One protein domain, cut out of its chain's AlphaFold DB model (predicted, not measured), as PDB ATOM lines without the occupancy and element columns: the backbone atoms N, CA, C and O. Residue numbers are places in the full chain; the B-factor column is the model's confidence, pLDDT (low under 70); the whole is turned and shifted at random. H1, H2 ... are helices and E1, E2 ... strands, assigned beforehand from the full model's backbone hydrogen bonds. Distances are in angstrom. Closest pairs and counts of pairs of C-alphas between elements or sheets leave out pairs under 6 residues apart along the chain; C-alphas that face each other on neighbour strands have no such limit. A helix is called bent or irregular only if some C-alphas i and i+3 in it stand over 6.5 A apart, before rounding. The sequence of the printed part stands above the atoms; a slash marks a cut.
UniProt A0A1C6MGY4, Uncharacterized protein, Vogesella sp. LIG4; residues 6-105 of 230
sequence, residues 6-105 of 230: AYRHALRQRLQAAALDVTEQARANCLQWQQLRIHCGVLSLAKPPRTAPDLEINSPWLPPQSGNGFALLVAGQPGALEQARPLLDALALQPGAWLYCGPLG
ATOM      1  N   ALA A   6     -11.220 -11.928 -59.785       68.94
ATOM      2  CA  ALA A   6     -11.684 -10.775 -59.019       68.94
ATOM      3  C   ALA A   6     -12.314 -11.180 -57.677       68.94
ATOM      4  O   ALA A   6     -12.052 -10.547 -56.652       68.94
ATOM      5  N   TYR A   7     -13.076 -12.279 -57.647       71.19
ATOM      6  CA  TYR A   7     -13.650 -12.823 -56.413       71.19
ATOM      7  C   TYR A   7     -12.557 -13.250 -55.429       71.19
ATOM      8  O   TYR A   7     -12.598 -12.892 -54.252       71.19
ATOM      9  N   ARG A   8     -11.521 -13.947 -55.918       70.62
ATOM     10  CA  ARG A   8     -10.372 -14.349 -55.085       70.62
ATOM     11  C   ARG A   8      -9.617 -13.142 -54.537       70.62
ATOM     12  O   ARG A   8      -9.224 -13.143 -53.372       70.62
ATOM     13  N   HIS A   9      -9.421 -12.118 -55.364       73.31
ATOM     14  CA  HIS A   9      -8.749 -10.894 -54.948       73.31
ATOM     15  C   HIS A   9      -9.503 -10.181 -53.820       73.31
ATOM     16  O   HIS A   9      -8.902  -9.826 -52.808       73.31
ATOM     17  N   ALA A  10     -10.821 -10.031 -53.947       75.44
ATOM     18  CA  ALA A  10     -11.628  -9.365 -52.931       75.44
ATOM     19  C   ALA A  10     -11.760 -10.165 -51.632       75.44
ATOM     20  O   ALA A  10     -11.707  -9.588 -50.545       75.44
ATOM     21  N   LEU A  11     -11.869 -11.494 -51.731       76.00
ATOM     22  CA  LEU A  11     -11.814 -12.374 -50.566       76.00
ATOM     23  C   LEU A  11     -10.508 -12.144 -49.791       76.00
ATOM     24  O   LEU A  11     -10.533 -11.931 -48.582       76.00
ATOM     25  N   ARG A  12      -9.369 -12.089 -50.498       75.44
ATOM     26  CA  ARG A  12      -8.054 -11.831 -49.896       75.44
ATOM     27  C   ARG A  12      -7.988 -10.470 -49.204       75.44
ATOM     28  O   ARG A  12      -7.535 -10.402 -48.066       75.44
ATOM     29  N   GLN A  13      -8.447  -9.407 -49.864       77.69
ATOM     30  CA  GLN A  13      -8.448  -8.061 -49.282       77.69
ATOM     31  C   GLN A  13      -9.242  -8.007 -47.969       77.69
ATOM     32  O   GLN A  13      -8.793  -7.397 -47.001       77.69
ATOM     33  N   ARG A  14     -10.397  -8.680 -47.905       77.88
ATOM     34  CA  ARG A  14     -11.234  -8.676 -46.699       77.88
ATOM     35  C   ARG A  14     -10.624  -9.485 -45.555       77.88
ATOM     36  O   ARG A  14     -10.666  -9.038 -44.415       77.88
ATOM     37  N   LEU A  15      -9.998 -10.622 -45.858       78.81
ATOM     38  CA  LEU A  15      -9.266 -11.413 -44.860       78.81
ATOM     39  C   LEU A  15      -8.101 -10.629 -44.250       78.81
ATOM     40  O   LEU A  15      -7.914 -10.658 -43.035       78.81
ATOM     41  N   GLN A  16      -7.369  -9.878 -45.079       79.00
ATOM     42  CA  GLN A  16      -6.306  -8.984 -44.616       79.00
ATOM     43  C   GLN A  16      -6.856  -7.864 -43.726       79.00
ATOM     44  O   GLN A  16      -6.303  -7.611 -42.658       79.00
ATOM     45  N   ALA A  17      -7.964  -7.230 -44.121       79.00
ATOM     46  CA  ALA A  17      -8.612  -6.186 -43.325       79.00
ATOM     47  C   ALA A  17      -9.126  -6.700 -41.966       79.00
ATOM     48  O   ALA A  17      -9.126  -5.958 -40.988       79.00
ATOM     49  N   ALA A  18      -9.526  -7.971 -41.895       79.50
ATOM     50  CA  ALA A  18      -9.966  -8.626 -40.667       79.50
ATOM     51  C   ALA A  18      -8.813  -9.119 -39.770       79.50
ATOM     52  O   ALA A  18      -9.079  -9.708 -38.724       79.50
ATOM     53  N   ALA A  19      -7.550  -8.909 -40.169       79.69
ATOM     54  CA  ALA A  19      -6.357  -9.400 -39.472       79.69
ATOM     55  C   ALA A  19      -6.381 -10.919 -39.196       79.69
ATOM     56  O   ALA A  19      -5.848 -11.394 -38.192       79.69
ATOM     57  N   LEU A  20      -7.008 -11.694 -40.089       81.19
ATOM     58  CA  LEU A  20      -7.077 -13.148 -39.978       81.19
ATOM     59  C   LEU A  20      -5.881 -13.780 -40.693       81.19
ATOM     60  O   LEU A  20      -5.669 -13.553 -41.885       81.19
ATOM     61  N   ASP A  21      -5.121 -14.599 -39.965       82.50
ATOM     62  CA  ASP A  21      -3.966 -15.312 -40.512       82.50
ATOM     63  C   ASP A  21      -4.426 -16.499 -41.371       82.50
ATOM     64  O   ASP A  21      -4.789 -17.568 -40.869       82.50
ATOM     65  N   VAL A  22      -4.505 -16.271 -42.682       81.12
ATOM     66  CA  VAL A  22      -4.971 -17.249 -43.668       81.12
ATOM     67  C   VAL A  22      -3.846 -17.568 -44.639       81.12
ATOM     68  O   VAL A  22      -3.305 -16.686 -45.304       81.12
ATOM     69  N   THR A  23      -3.549 -18.856 -44.791       81.50
ATOM     70  CA  THR A  23      -2.590 -19.339 -45.787       81.50
ATOM     71  C   THR A  23      -3.327 -19.768 -47.053       81.50
ATOM     72  O   THR A  23      -4.176 -20.659 -47.031       81.50
ATOM     73  N   GLU A  24      -3.008 -19.145 -48.188       72.94
ATOM     74  CA  GLU A  24      -3.615 -19.485 -49.475       72.94
ATOM     75  C   GLU A  24      -2.863 -20.632 -50.159       72.94
ATOM     76  O   GLU A  24      -1.654 -20.567 -50.382       72.94
ATOM     77  N   GLN A  25      -3.588 -21.676 -50.566       69.75
ATOM     78  CA  GLN A  25      -3.019 -22.757 -51.364       69.75
ATOM     79  C   GLN A  25      -3.260 -22.466 -52.852       69.75
ATOM     80  O   GLN A  25      -4.327 -22.744 -53.404       69.75
ATOM     81  N   ALA A  26      -2.236 -21.909 -53.511       55.50
ATOM     82  CA  ALA A  26      -2.291 -21.323 -54.858       55.50
ATOM     83  C   ALA A  26      -2.868 -22.224 -55.974       55.50
ATOM     84  O   ALA A  26      -3.266 -21.714 -57.020       55.50
ATOM     85  N   ARG A  27      -2.922 -23.550 -55.781       56.97
ATOM     86  CA  ARG A  27      -3.341 -24.521 -56.809       56.97
ATOM     87  C   ARG A  27      -4.768 -25.067 -56.671       56.97
ATOM     88  O   ARG A  27      -5.185 -25.788 -57.570       56.97
ATOM     89  N   ALA A  28      -5.508 -24.761 -55.602       60.53
ATOM     90  CA  ALA A  28      -6.718 -25.535 -55.276       60.53
ATOM     91  C   ALA A  28      -7.986 -24.725 -54.968       60.53
ATOM     92  O   ALA A  28      -8.964 -25.324 -54.537       60.53
ATOM     93  N   ASN A  29      -7.994 -23.396 -55.149       76.38
ATOM     94  CA  ASN A  29      -9.079 -22.546 -54.628       76.38
ATOM     95  C   ASN A  29      -9.358 -22.810 -53.137       76.38
ATOM     96  O   ASN A  29     -10.482 -22.661 -52.671       76.38
ATOM     97  N   CYS A  30      -8.326 -23.211 -52.394       81.50
ATOM     98  CA  CYS A  30      -8.427 -23.539 -50.986       81.50
ATOM     99  C   CYS A  30      -7.681 -22.503 -50.156       81.50
ATOM    100  O   CYS A  30      -6.554 -22.109 -50.476       81.50
ATOM    101  N   LEU A  31      -8.311 -22.115 -49.061       85.19
ATOM    102  CA  LEU A  31      -7.711 -21.383 -47.966       85.19
ATOM    103  C   LEU A  31      -7.485 -22.338 -46.801       85.19
ATOM    104  O   LEU A  31      -8.260 -23.270 -46.583       85.19
ATOM    105  N   GLN A  32      -6.421 -22.091 -46.054       87.69
ATOM    106  CA  GLN A  32      -6.177 -22.731 -44.778       87.69
ATOM    107  C   GLN A  32      -6.237 -21.668 -43.689       87.69
ATOM    108  O   GLN A  32      -5.500 -20.683 -43.737       87.69
ATOM    109  N   TRP A  33      -7.127 -21.868 -42.724       87.69
ATOM    110  CA  TRP A  33      -7.280 -20.993 -41.568       87.69
ATOM    111  C   TRP A  33      -7.365 -21.861 -40.322       87.69
ATOM    112  O   TRP A  33      -8.221 -22.741 -40.228       87.69
ATOM    113  N   GLN A  34      -6.440 -21.650 -39.384       88.19
ATOM    114  CA  GLN A  34      -6.199 -22.592 -38.290       88.19
ATOM    115  C   GLN A  34      -5.988 -24.025 -38.835       88.19
ATOM    116  O   GLN A  34      -5.100 -24.262 -39.657       88.19
ATOM    117  N   GLN A  35      -6.810 -24.978 -38.394       89.50
ATOM    118  CA  GLN A  35      -6.797 -26.374 -38.837       89.50
ATOM    119  C   GLN A  35      -7.806 -26.656 -39.962       89.50
ATOM    120  O   GLN A  35      -7.850 -27.779 -40.452       89.50
ATOM    121  N   LEU A  36      -8.592 -25.658 -40.379       90.19
ATOM    122  CA  LEU A  36      -9.654 -25.829 -41.363       90.19
ATOM    123  C   LEU A  36      -9.143 -25.598 -42.784       90.19
ATOM    124  O   LEU A  36      -8.507 -24.581 -43.085       90.19
ATOM    125  N   ARG A  37      -9.499 -26.514 -43.682       90.19
ATOM    126  CA  ARG A  37      -9.393 -26.351 -45.129       90.19
ATOM    127  C   ARG A  37     -10.720 -25.861 -45.686       90.19
ATOM    128  O   ARG A  37     -11.744 -26.530 -45.588       90.19
ATOM    129  N   ILE A  38     -10.675 -24.718 -46.350       89.00
ATOM    130  CA  ILE A  38     -11.859 -24.015 -46.826       89.00
ATOM    131  C   ILE A  38     -11.773 -23.895 -48.337       89.00
ATOM    132  O   ILE A  38     -10.864 -23.258 -48.859       89.00
ATOM    133  N   HIS A  39     -12.713 -24.505 -49.046       88.69
ATOM    134  CA  HIS A  39     -12.829 -24.377 -50.489       88.69
ATOM    135  C   HIS A  39     -13.616 -23.115 -50.848       88.69
ATOM    136  O   HIS A  39     -14.727 -22.907 -50.371       88.69
ATOM    137  N   CYS A  40     -13.060 -22.279 -51.718       84.31
ATOM    138  CA  CYS A  40     -13.648 -21.018 -52.146       84.31
ATOM    139  C   CYS A  40     -14.037 -21.107 -53.620       84.31
ATOM    140  O   CYS A  40     -13.201 -20.921 -54.504       84.31
ATOM    141  N   GLY A  41     -15.313 -21.374 -53.892       79.12
ATOM    142  CA  GLY A  41     -15.835 -21.518 -55.249       79.12
ATOM    143  C   GLY A  41     -16.656 -22.785 -55.460       79.12
ATOM    144  O   GLY A  41     -16.952 -23.531 -54.524       79.12
ATOM    145  N   VAL A  42     -17.002 -23.032 -56.726       81.06
ATOM    146  CA  VAL A  42     -17.849 -24.164 -57.115       81.06
ATOM    147  C   VAL A  42     -17.071 -25.477 -56.987       81.06
ATOM    148  O   VAL A  42     -16.167 -25.762 -57.772       81.06
ATOM    149  N   LEU A  43     -17.439 -26.270 -55.990       80.38
ATOM    150  CA  LEU A  43     -16.997 -27.631 -55.742       80.38
ATOM    151  C   LEU A  43     -17.757 -28.589 -56.670       80.38
ATOM    152  O   LEU A  43     -18.987 -28.593 -56.721       80.38
ATOM    153  N   SER A  44     -17.028 -29.426 -57.408       75.81
ATOM    154  CA  SER A  44     -17.638 -30.502 -58.192       75.81
ATOM    155  C   SER A  44     -17.716 -31.767 -57.347       75.81
ATOM    156  O   SER A  44     -16.689 -32.380 -57.068       75.81
ATOM    157  N   LEU A  45     -18.925 -32.197 -56.978       66.94
ATOM    158  CA  LEU A  45     -19.119 -33.475 -56.280       66.94
ATOM    159  C   LEU A  45     -18.766 -34.688 -57.162       66.94
ATOM    160  O   LEU A  45     -18.322 -35.706 -56.646       66.94
ATOM    161  N   ALA A  46     -18.868 -34.562 -58.491       68.50
ATOM    162  CA  ALA A  46     -18.449 -35.599 -59.441       68.50
ATOM    163  C   ALA A  46     -16.918 -35.731 -59.571       68.50
ATOM    164  O   ALA A  46     -16.408 -36.770 -59.987       68.50
ATOM    165  N   LYS A  47     -16.173 -34.668 -59.247       71.75
ATOM    166  CA  LYS A  47     -14.704 -34.640 -59.240       71.75
ATOM    167  C   LYS A  47     -14.232 -33.963 -57.953       71.75
ATOM    168  O   LYS A  47     -13.781 -32.814 -58.009       71.75
ATOM    169  N   PRO A  48     -14.360 -34.640 -56.800       66.19
ATOM    170  CA  PRO A  48     -13.982 -34.043 -55.536       66.19
ATOM    171  C   PRO A  48     -12.475 -33.744 -55.527       66.19
ATOM    172  O   PRO A  48     -11.686 -34.443 -56.177       66.19
ATOM    173  N   PRO A  49     -12.044 -32.698 -54.807       67.31
ATOM    174  CA  PRO A  49     -10.629 -32.416 -54.638       67.31
ATOM    175  C   PRO A  49      -9.926 -33.614 -53.991       67.31
ATOM    176  O   PRO A  49     -10.505 -34.322 -53.170       67.31
ATOM    177  N   ARG A  50      -8.642 -33.815 -54.334       66.44
ATOM    178  CA  ARG A  50      -7.809 -34.919 -53.806       66.44
ATOM    179  C   ARG A  50      -7.831 -35.017 -52.280       66.44
ATOM    180  O   ARG A  50      -7.647 -36.096 -51.732       66.44
ATOM    181  N   THR A  51      -8.022 -33.886 -51.614       73.06
ATOM    182  CA  THR A  51      -8.209 -33.798 -50.175       73.06
ATOM    183  C   THR A  51      -9.504 -33.052 -49.904       73.06
ATOM    184  O   THR A  51      -9.644 -31.907 -50.346       73.06
ATOM    185  N   ALA A  52     -10.425 -33.682 -49.177       79.94
ATOM    186  CA  ALA A  52     -11.699 -33.062 -48.843       79.94
ATOM    187  C   ALA A  52     -11.473 -31.750 -48.061       79.94
ATOM    188  O   ALA A  52     -10.583 -31.696 -47.200       79.94
ATOM    189  N   PRO A  53     -12.197 -30.672 -48.399       87.38
ATOM    190  CA  PRO A  53     -12.258 -29.490 -47.557       87.38
ATOM    191  C   PRO A  53     -13.159 -29.762 -46.348       87.38
ATOM    192  O   PRO A  53     -14.068 -30.583 -46.426       87.38
ATOM    193  N   ASP A  54     -12.931 -29.052 -45.250       91.38
ATOM    194  CA  ASP A  54     -13.816 -29.071 -44.082       91.38
ATOM    195  C   ASP A  54     -15.042 -28.177 -44.315       91.38
ATOM    196  O   ASP A  54     -16.144 -28.467 -43.843       91.38
ATOM    197  N   LEU A  55     -14.838 -27.098 -45.080       92.56
ATOM    198  CA  LEU A  55     -15.848 -26.105 -45.422       92.56
ATOM    199  C   LEU A  55     -15.783 -25.700 -46.885       92.56
ATOM    200  O   LEU A  55     -14.735 -25.698 -47.525       92.56
ATOM    201  N   GLU A  56     -16.915 -25.245 -47.380       92.00
ATOM    202  CA  GLU A  56     -17.077 -24.672 -48.696       92.00
ATOM    203  C   GLU A  56     -17.766 -23.315 -48.571       92.00
ATOM    204  O   GLU A  56     -18.783 -23.188 -47.891       92.00
ATOM    205  N   ILE A  57     -17.213 -22.308 -49.242       89.88
ATOM    206  CA  ILE A  57     -17.730 -20.946 -49.264       89.88
ATOM    207  C   ILE A  57     -17.924 -20.503 -50.710       89.88
ATOM    208  O   ILE A  57     -17.003 -20.531 -51.534       89.88
ATOM    209  N   ASN A  58     -19.129 -20.026 -50.992       87.56
ATOM    210  CA  ASN A  58     -19.512 -19.382 -52.236       87.56
ATOM    211  C   ASN A  58     -20.187 -18.039 -51.941       87.56
ATOM    212  O   ASN A  58     -20.678 -17.809 -50.844       87.56
ATOM    213  N   SER A  59     -20.241 -17.155 -52.930       79.94
ATOM    214  CA  SER A  59     -21.039 -15.923 -52.871       79.94
ATOM    215  C   SER A  59     -21.923 -15.887 -54.102       79.94
ATOM    216  O   SER A  59     -21.352 -16.013 -55.178       79.94
ATOM    217  N   PRO A  60     -23.254 -15.726 -54.032       70.12
ATOM    218  CA  PRO A  60     -24.041 -15.403 -55.210       70.12
ATOM    219  C   PRO A  60     -23.670 -13.991 -55.692       70.12
ATOM    220  O   PRO A  60     -23.059 -13.220 -54.951       70.12
ATOM    221  N   TRP A  61     -23.968 -13.710 -56.960       58.72
ATOM    222  CA  TRP A  61     -23.728 -12.456 -57.683       58.72
ATOM    223  C   TRP A  61     -23.542 -11.214 -56.815       58.72
ATOM    224  O   TRP A  61     -24.479 -10.755 -56.176       58.72
ATOM    225  N   LEU A  62     -22.337 -10.657 -56.884       54.03
ATOM    226  CA  LEU A  62     -22.025  -9.231 -56.840       54.03
ATOM    227  C   LEU A  62     -20.538  -9.108 -57.195       54.03
ATOM    228  O   LEU A  62     -19.721  -9.838 -56.621       54.03
ATOM    229  N   PRO A  63     -20.139  -8.221 -58.125       51.91
ATOM    230  CA  PRO A  63     -18.747  -7.834 -58.180       51.91
ATOM    231  C   PRO A  63     -18.425  -7.153 -56.836       51.91
ATOM    232  O   PRO A  63     -19.230  -6.358 -56.341       51.91
ATOM    233  N   PRO A  64     -17.282  -7.463 -56.216       51.44
ATOM    234  CA  PRO A  64     -16.857  -6.869 -54.955       51.44
ATOM    235  C   PRO A  64     -16.455  -5.402 -55.174       51.44
ATOM    236  O   PRO A  64     -15.281  -5.056 -55.148       51.44
ATOM    237  N   GLN A  65     -17.419  -4.532 -55.475       49.84
ATOM    238  CA  GLN A  65     -17.178  -3.110 -55.748       49.84
ATOM    239  C   GLN A  65     -17.592  -2.195 -54.599       49.84
ATOM    240  O   GLN A  65     -17.438  -0.983 -54.683       49.84
ATOM    241  N   SER A  66     -18.065  -2.749 -53.488       49.97
ATOM    242  CA  SER A  66     -18.280  -1.981 -52.269       49.97
ATOM    243  C   SER A  66     -17.716  -2.770 -51.099       49.97
ATOM    244  O   SER A  66     -17.928  -3.977 -51.005       49.97
ATOM    245  N   GLY A  67     -16.983  -2.109 -50.200       56.41
ATOM    246  CA  GLY A  67     -16.396  -2.700 -48.988       56.41
ATOM    247  C   GLY A  67     -17.413  -3.283 -47.991       56.41
ATOM    248  O   GLY A  67     -17.076  -3.522 -46.834       56.41
ATOM    249  N   ASN A  68     -18.647  -3.530 -48.426       60.28
ATOM    250  CA  ASN A  68     -19.787  -3.876 -47.601       60.28
ATOM    251  C   ASN A  68     -19.835  -5.363 -47.231       60.28
ATOM    252  O   ASN A  68     -20.508  -5.676 -46.266       60.28
ATOM    253  N   GLY A  69     -19.080  -6.254 -47.887       57.47
ATOM    254  CA  GLY A  69     -19.003  -7.700 -47.591       57.47
ATOM    255  C   GLY A  69     -19.754  -8.579 -48.588       57.47
ATOM    256  O   GLY A  69     -20.242  -8.084 -49.601       57.47
ATOM    257  N   PHE A  70     -19.805  -9.888 -48.336       64.50
ATOM    258  CA  PHE A  70     -20.402 -10.860 -49.260       64.50
ATOM    259  C   PHE A  70     -21.709 -11.435 -48.712       64.50
ATOM    260  O   PHE A  70     -21.817 -11.726 -47.519       64.50
ATOM    261  N   ALA A  71     -22.686 -11.663 -49.591       78.75
ATOM    262  CA  ALA A  71     -23.731 -12.638 -49.303       78.75
ATOM    263  C   ALA A  71     -23.071 -14.020 -49.375       78.75
ATOM    264  O   ALA A  71     -22.683 -14.453 -50.453       78.75
ATOM    265  N   LEU A  72     -22.863 -14.689 -48.243       87.81
ATOM    266  CA  LEU A  72     -22.122 -15.952 -48.223       87.81
ATOM    267  C   LEU A  72     -23.057 -17.154 -48.205       87.81
ATOM    268  O   LEU A  72     -23.999 -17.212 -47.423       87.81
ATOM    269  N   LEU A  73     -22.738 -18.136 -49.035       91.62
ATOM    270  CA  LEU A  73     -23.281 -19.486 -49.027       91.62
ATOM    271  C   LEU A  73     -22.208 -20.394 -48.439       91.62
ATOM    272  O   LEU A  73     -21.091 -20.440 -48.957       91.62
ATOM    273  N   VAL A  74     -22.536 -21.100 -47.364       93.81
ATOM    274  CA  VAL A  74     -21.585 -21.902 -46.595       93.81
ATOM    275  C   VAL A  74     -22.082 -23.333 -46.508       93.81
ATOM    276  O   VAL A  74     -23.256 -23.580 -46.239       93.81
ATOM    277  N   ALA A  75     -21.186 -24.285 -46.719       94.56
ATOM    278  CA  ALA A  75     -21.480 -25.700 -46.590       94.56
ATOM    279  C   ALA A  75     -20.345 -26.443 -45.885       94.56
ATOM    280  O   ALA A  75     -19.185 -26.049 -45.974       94.56
ATOM    281  N   GLY A  76     -20.677 -27.524 -45.186       93.38
ATOM    282  CA  GLY A  76     -19.713 -28.340 -44.453       93.38
ATOM    283  C   GLY A  76     -20.307 -28.947 -43.190       93.38
ATOM    284  O   GLY A  76     -21.518 -28.929 -42.990       93.38
ATOM    285  N   GLN A  77     -19.451 -29.526 -42.350       91.38
ATOM    286  CA  GLN A  77     -19.894 -30.152 -41.103       91.38
ATOM    287  C   GLN A  77     -20.200 -29.092 -40.031       91.38
ATOM    288  O   GLN A  77     -19.432 -28.133 -39.912       91.38
ATOM    289  N   PRO A  78     -21.239 -29.273 -39.187       89.06
ATOM    290  CA  PRO A  78     -21.604 -28.296 -38.155       89.06
ATOM    291  C   PRO A  78     -20.444 -27.890 -37.234       89.06
ATOM    292  O   PRO A  78     -20.273 -26.711 -36.946       89.06
ATOM    293  N   GLY A  79     -19.590 -28.841 -36.835       90.81
ATOM    294  CA  GLY A  79     -18.425 -28.546 -35.991       90.81
ATOM    295  C   GLY A  79     -17.389 -27.637 -36.666       90.81
ATOM    296  O   GLY A  79     -16.852 -26.735 -36.028       90.81
ATOM    297  N   ALA A  80     -17.152 -27.825 -37.969       92.44
ATOM    298  CA  ALA A  80     -16.263 -26.958 -38.738       92.44
ATOM    299  C   ALA A  80     -16.875 -25.561 -38.928       92.44
ATOM    300  O   ALA A  80     -16.152 -24.567 -38.876       92.44
ATOM    301  N   LEU A  81     -18.201 -25.476 -39.100       91.75
ATOM    302  CA  LEU A  81     -18.919 -24.203 -39.189       91.75
ATOM    303  C   LEU A  81     -18.778 -23.378 -37.907       91.75
ATOM    304  O   LEU A  81     -18.442 -22.199 -37.986       91.75
ATOM    305  N   GLU A  82     -18.996 -23.995 -36.743       92.00
ATOM    306  CA  GLU A  82     -18.849 -23.320 -35.448       92.00
ATOM    307  C   GLU A  82     -17.422 -22.800 -35.249       92.00
ATOM    308  O   GLU A  82     -17.224 -21.639 -34.887       92.00
ATOM    309  N   GLN A  83     -16.414 -23.615 -35.576       93.69
ATOM    310  CA  GLN A  83     -15.016 -23.191 -35.504       93.69
ATOM    311  C   GLN A  83     -14.714 -22.029 -36.466       93.69
ATOM    312  O   GLN A  83     -13.991 -21.101 -36.100       93.69
ATOM    313  N   ALA A  84     -15.271 -22.049 -37.680       92.81
ATOM    314  CA  ALA A  84     -15.078 -21.008 -38.689       92.81
ATOM    315  C   ALA A  84     -15.940 -19.765 -38.503       92.81
ATOM    316  O   ALA A  84     -15.757 -18.801 -39.245       92.81
ATOM    317  N   ARG A  85     -16.857 -19.736 -37.535       92.88
ATOM    318  CA  ARG A  85     -17.793 -18.624 -37.372       92.88
ATOM    319  C   ARG A  85     -17.129 -17.235 -37.359       92.88
ATOM    320  O   ARG A  85     -17.610 -16.381 -38.100       92.88
ATOM    321  N   PRO A  86     -16.000 -16.994 -36.656       90.88
ATOM    322  CA  PRO A  86     -15.322 -15.693 -36.697       90.88
ATOM    323  C   PRO A  86     -14.846 -15.296 -38.100       90.88
ATOM    324  O   PRO A  86     -14.938 -14.135 -38.495       90.88
ATOM    325  N   LEU A  87     -14.358 -16.269 -38.872       90.50
ATOM    326  CA  LEU A  87     -13.938 -16.072 -40.255       90.50
ATOM    327  C   LEU A  87     -15.140 -15.771 -41.160       90.50
ATOM    328  O   LEU A  87     -15.079 -14.857 -41.982       90.50
ATOM    329  N   LEU A  88     -16.232 -16.521 -41.010       90.69
ATOM    330  CA  LEU A  88     -17.457 -16.328 -41.787       90.69
ATOM    331  C   LEU A  88     -18.083 -14.956 -41.512       90.69
ATOM    332  O   LEU A  88     -18.464 -14.262 -42.451       90.69
ATOM    333  N   ASP A  89     -18.124 -14.538 -40.248       90.12
ATOM    334  CA  ASP A  89     -18.642 -13.234 -39.832       90.12
ATOM    335  C   ASP A  89     -17.797 -12.075 -40.380       90.12
ATOM    336  O   ASP A  89     -18.349 -11.055 -40.791       90.12
ATOM    337  N   ALA A  90     -16.473 -12.241 -40.453       85.81
ATOM    338  CA  ALA A  90     -15.578 -11.249 -41.047       85.81
ATOM    339  C   ALA A  90     -15.756 -11.120 -42.571       85.81
ATOM    340  O   ALA A  90     -15.638 -10.032 -43.142       85.81
ATOM    341  N   LEU A  91     -16.038 -12.233 -43.250       83.56
ATOM    342  CA  LEU A  91     -16.258 -12.258 -44.695       83.56
ATOM    343  C   LEU A  91     -17.661 -11.764 -45.085       83.56
ATOM    344  O   LEU A  91     -17.827 -11.153 -46.143       83.56
ATOM    345  N   ALA A  92     -18.666 -12.009 -44.249       85.75
ATOM    346  CA  ALA A  92     -20.051 -11.645 -44.514       85.75
ATOM    347  C   ALA A  92     -20.273 -10.122 -44.565       85.75
ATOM    348  O   ALA A  92     -19.427  -9.323 -44.148       85.75
ATOM    349  N   LEU A  93     -21.440  -9.716 -45.084       79.75
ATOM    350  CA  LEU A  93     -21.892  -8.315 -45.072       79.75
ATOM    351  C   LEU A  93     -21.947  -7.732 -43.649       79.75
ATOM    352  O   LEU A  93     -21.558  -6.596 -43.397       79.75
ATOM    353  N   GLN A  94     -22.414  -8.550 -42.714       81.94
ATOM    354  CA  GLN A  94     -22.480  -8.294 -41.281       81.94
ATOM    355  C   GLN A  94     -22.301  -9.636 -40.553       81.94
ATOM    356  O   GLN A  94     -22.572 -10.679 -41.160       81.94
ATOM    357  N   PRO A  95     -21.892  -9.649 -39.274       84.44
ATOM    358  CA  PRO A  95     -21.828 -10.882 -38.497       84.44
ATOM    359  C   PRO A  95     -23.154 -11.650 -38.561       84.44
ATOM    360  O   PRO A  95     -24.227 -11.076 -38.371       84.44
ATOM    361  N   GLY A  96     -23.089 -12.939 -38.885       85.06
ATOM    362  CA  GLY A  96     -24.255 -13.796 -39.092       85.06
ATOM    363  C   GLY A  96     -24.978 -13.643 -40.437       85.06
ATOM    364  O   GLY A  96     -25.923 -14.388 -40.680       85.06
ATOM    365  N   ALA A  97     -24.568 -12.741 -41.342       85.12
ATOM    366  CA  ALA A  97     -25.150 -12.632 -42.691       85.12
ATOM    367  C   ALA A  97     -24.520 -13.607 -43.692       85.12
ATOM    368  O   ALA A  97     -24.075 -13.240 -44.782       85.12
ATOM    369  N   TRP A  98     -24.507 -14.873 -43.304       89.50
ATOM    370  CA  TRP A  98     -24.127 -16.000 -44.136       89.50
ATOM    371  C   TRP A  98     -25.203 -17.081 -44.024       89.50
ATOM    372  O   TRP A  98     -25.886 -17.209 -43.009       89.50
ATOM    373  N   LEU A  99     -25.387 -17.844 -45.096       91.00
ATOM    374  CA  LEU A  99     -26.404 -18.877 -45.212       91.00
ATOM    375  C   LEU A  99     -25.750 -20.252 -45.136       91.00
ATOM    376  O   LEU A  99     -24.957 -20.607 -46.006       91.00
ATOM    377  N   TYR A 100     -26.130 -21.049 -44.139       93.94
ATOM    378  CA  TYR A 100     -25.795 -22.469 -44.127       93.94
ATOM    379  C   TYR A 100     -26.669 -23.228 -45.132       93.94
ATOM    380  O   TYR A 100     -27.889 -23.298 -45.000       93.94
ATOM    381  N   CYS A 101     -26.037 -23.790 -46.158       94.06
ATOM    382  CA  CYS A 101     -26.710 -24.504 -47.238       94.06
ATOM    383  C   CYS A 101     -26.873 -26.006 -46.943       94.06
ATOM    384  O   CYS A 101     -27.784 -26.641 -47.486       94.06
ATOM    385  N   GLY A 102     -26.014 -26.578 -46.094       93.94
ATOM    386  CA  GLY A 102     -25.975 -28.009 -45.779       93.94
ATOM    387  C   GLY A 102     -24.556 -28.606 -45.847       93.94
ATOM    388  O   GLY A 102     -23.579 -27.878 -45.659       93.94
ATOM    389  N   PRO A 103     -24.412 -29.914 -46.134       93.44
ATOM    390  CA  PRO A 103     -23.117 -30.576 -46.270       93.44
ATOM    391  C   PRO A 103     -22.364 -30.103 -47.522       93.44
ATOM    392  O   PRO A 103     -22.916 -29.410 -48.378       93.44
ATOM    393  N   LEU A 104     -21.094 -30.497 -47.649       92.12
ATOM    394  CA  LEU A 104     -20.248 -30.151 -48.798       92.12
ATOM    395  C   LEU A 104     -20.953 -30.403 -50.142       92.12
ATOM    396  O   LEU A 104     -21.628 -31.411 -50.339       92.12
ATOM    397  N   GLY A 105     -20.786 -29.463 -51.068       90.94
ATOM    398  CA  GLY A 105     -21.479 -29.382 -52.352       90.94
ATOM    399  C   GLY A 105     -22.784 -28.582 -52.307       90.94
ATOM    400  O   GLY A 105     -23.230 -28.102 -53.350       90.94
TER     401      GLY A 105
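What this domain is: This is residues 6 to 105 of the 230 residues of an uncharacterized protein of Vogesella sp. LIG4 (UniProt A0A1C6MGY4). A strongly twisted sheet of six strands makes one layer, and two helices make a second layer over one face of it: H2 packs on the part with E3, E4, E5 and E6, while H1, about perpendicular to H2, meets it near Leu 91 and comes nearest to E1 and E3. Two long loops, residues 41 to 54 and 59 to 71, join E3 to E4 and E4 to E5. The printed part has 100 residues, with two named helices and six named strands in the order H1 E1 E2 E3 E4 E5 H2 E6. The sheet is mixed, in the order E1 E2 E3 E4 E5 E6, and the class is mixed, helices and strands. The whole is compact, with a radius of gyration of the C-alphas of 12.5 A and spans of 34 by 26 by 26 A.

Where its parts are: H1, residues 6 to 17, begins at C-alpha 6 (-11.684, -10.775, -59.019) and is 16.6 A long. E1 is residues 22 to 25, 9.7 A, E2 residues 30 to 33, 9.8 A, and E3 residues 36 to 40, 12.5 A. E4 is residues 55 to 58, 10.2 A, and E5 residues 72 to 76, 13.2 A. H2, residues 78 to 91, is 18.1 A long and irregular: C-alphas 83 and 86 are 7.6 A apart. E6, residues 98 to 102, is 12.3 A long and ends at C-alpha 102 (-25.975, -28.009, -45.779).

How they stand to each other: E1, E2 and E3 form a meander, each strand the antiparallel neighbour of the one before. In the hairpin E1 and E2, N 23 and O 32 are 2.9 A apart; in the hairpin E2 and E3, N 31 and O 38 are 2.8 A apart. E3 and E4 are parallel at 24 degrees, with N 39 and O 55 at 2.8 A. E4 and E5 are an antiparallel hairpin, with N 56 and O 75 at 2.8 A. E5, H2 and E6 form a strand-helix-strand unit, two parallel neighbour strands with a helix between, and its crossover is right-handed; N 99 and O 72 are 2.8 A apart. Both helices are on the sheet. The closest C-alphas of H2 and E4 are those of Ala 80 and Leu 55, 6.8 A; of H1 and E1, those of Leu 15 and Val 22, 7.3 A. H1, with residues 11 to 15 alone, touches H2, about perpendicular at 88 degrees; the closest C-alphas are those of Arg 14 and Leu 91, 6.5 A. Every O i to N i+4 pair is within hydrogen-bond range in H1, and 8 of 10 in H2. E1 and E6, the edge strands, are apart.

The domain as a whole: The two C-alphas farthest apart, those of Ala 19 and Ala 46, are 35.1 A apart. The printed part has no cut. The links E3 to E4 and E4 to E5 are long. The mean pLDDT of the printed part is 80.0; it is under 70 at residue 6 and residues 25 to 28, 45 to 46, 48 to 50 and 61 to 70.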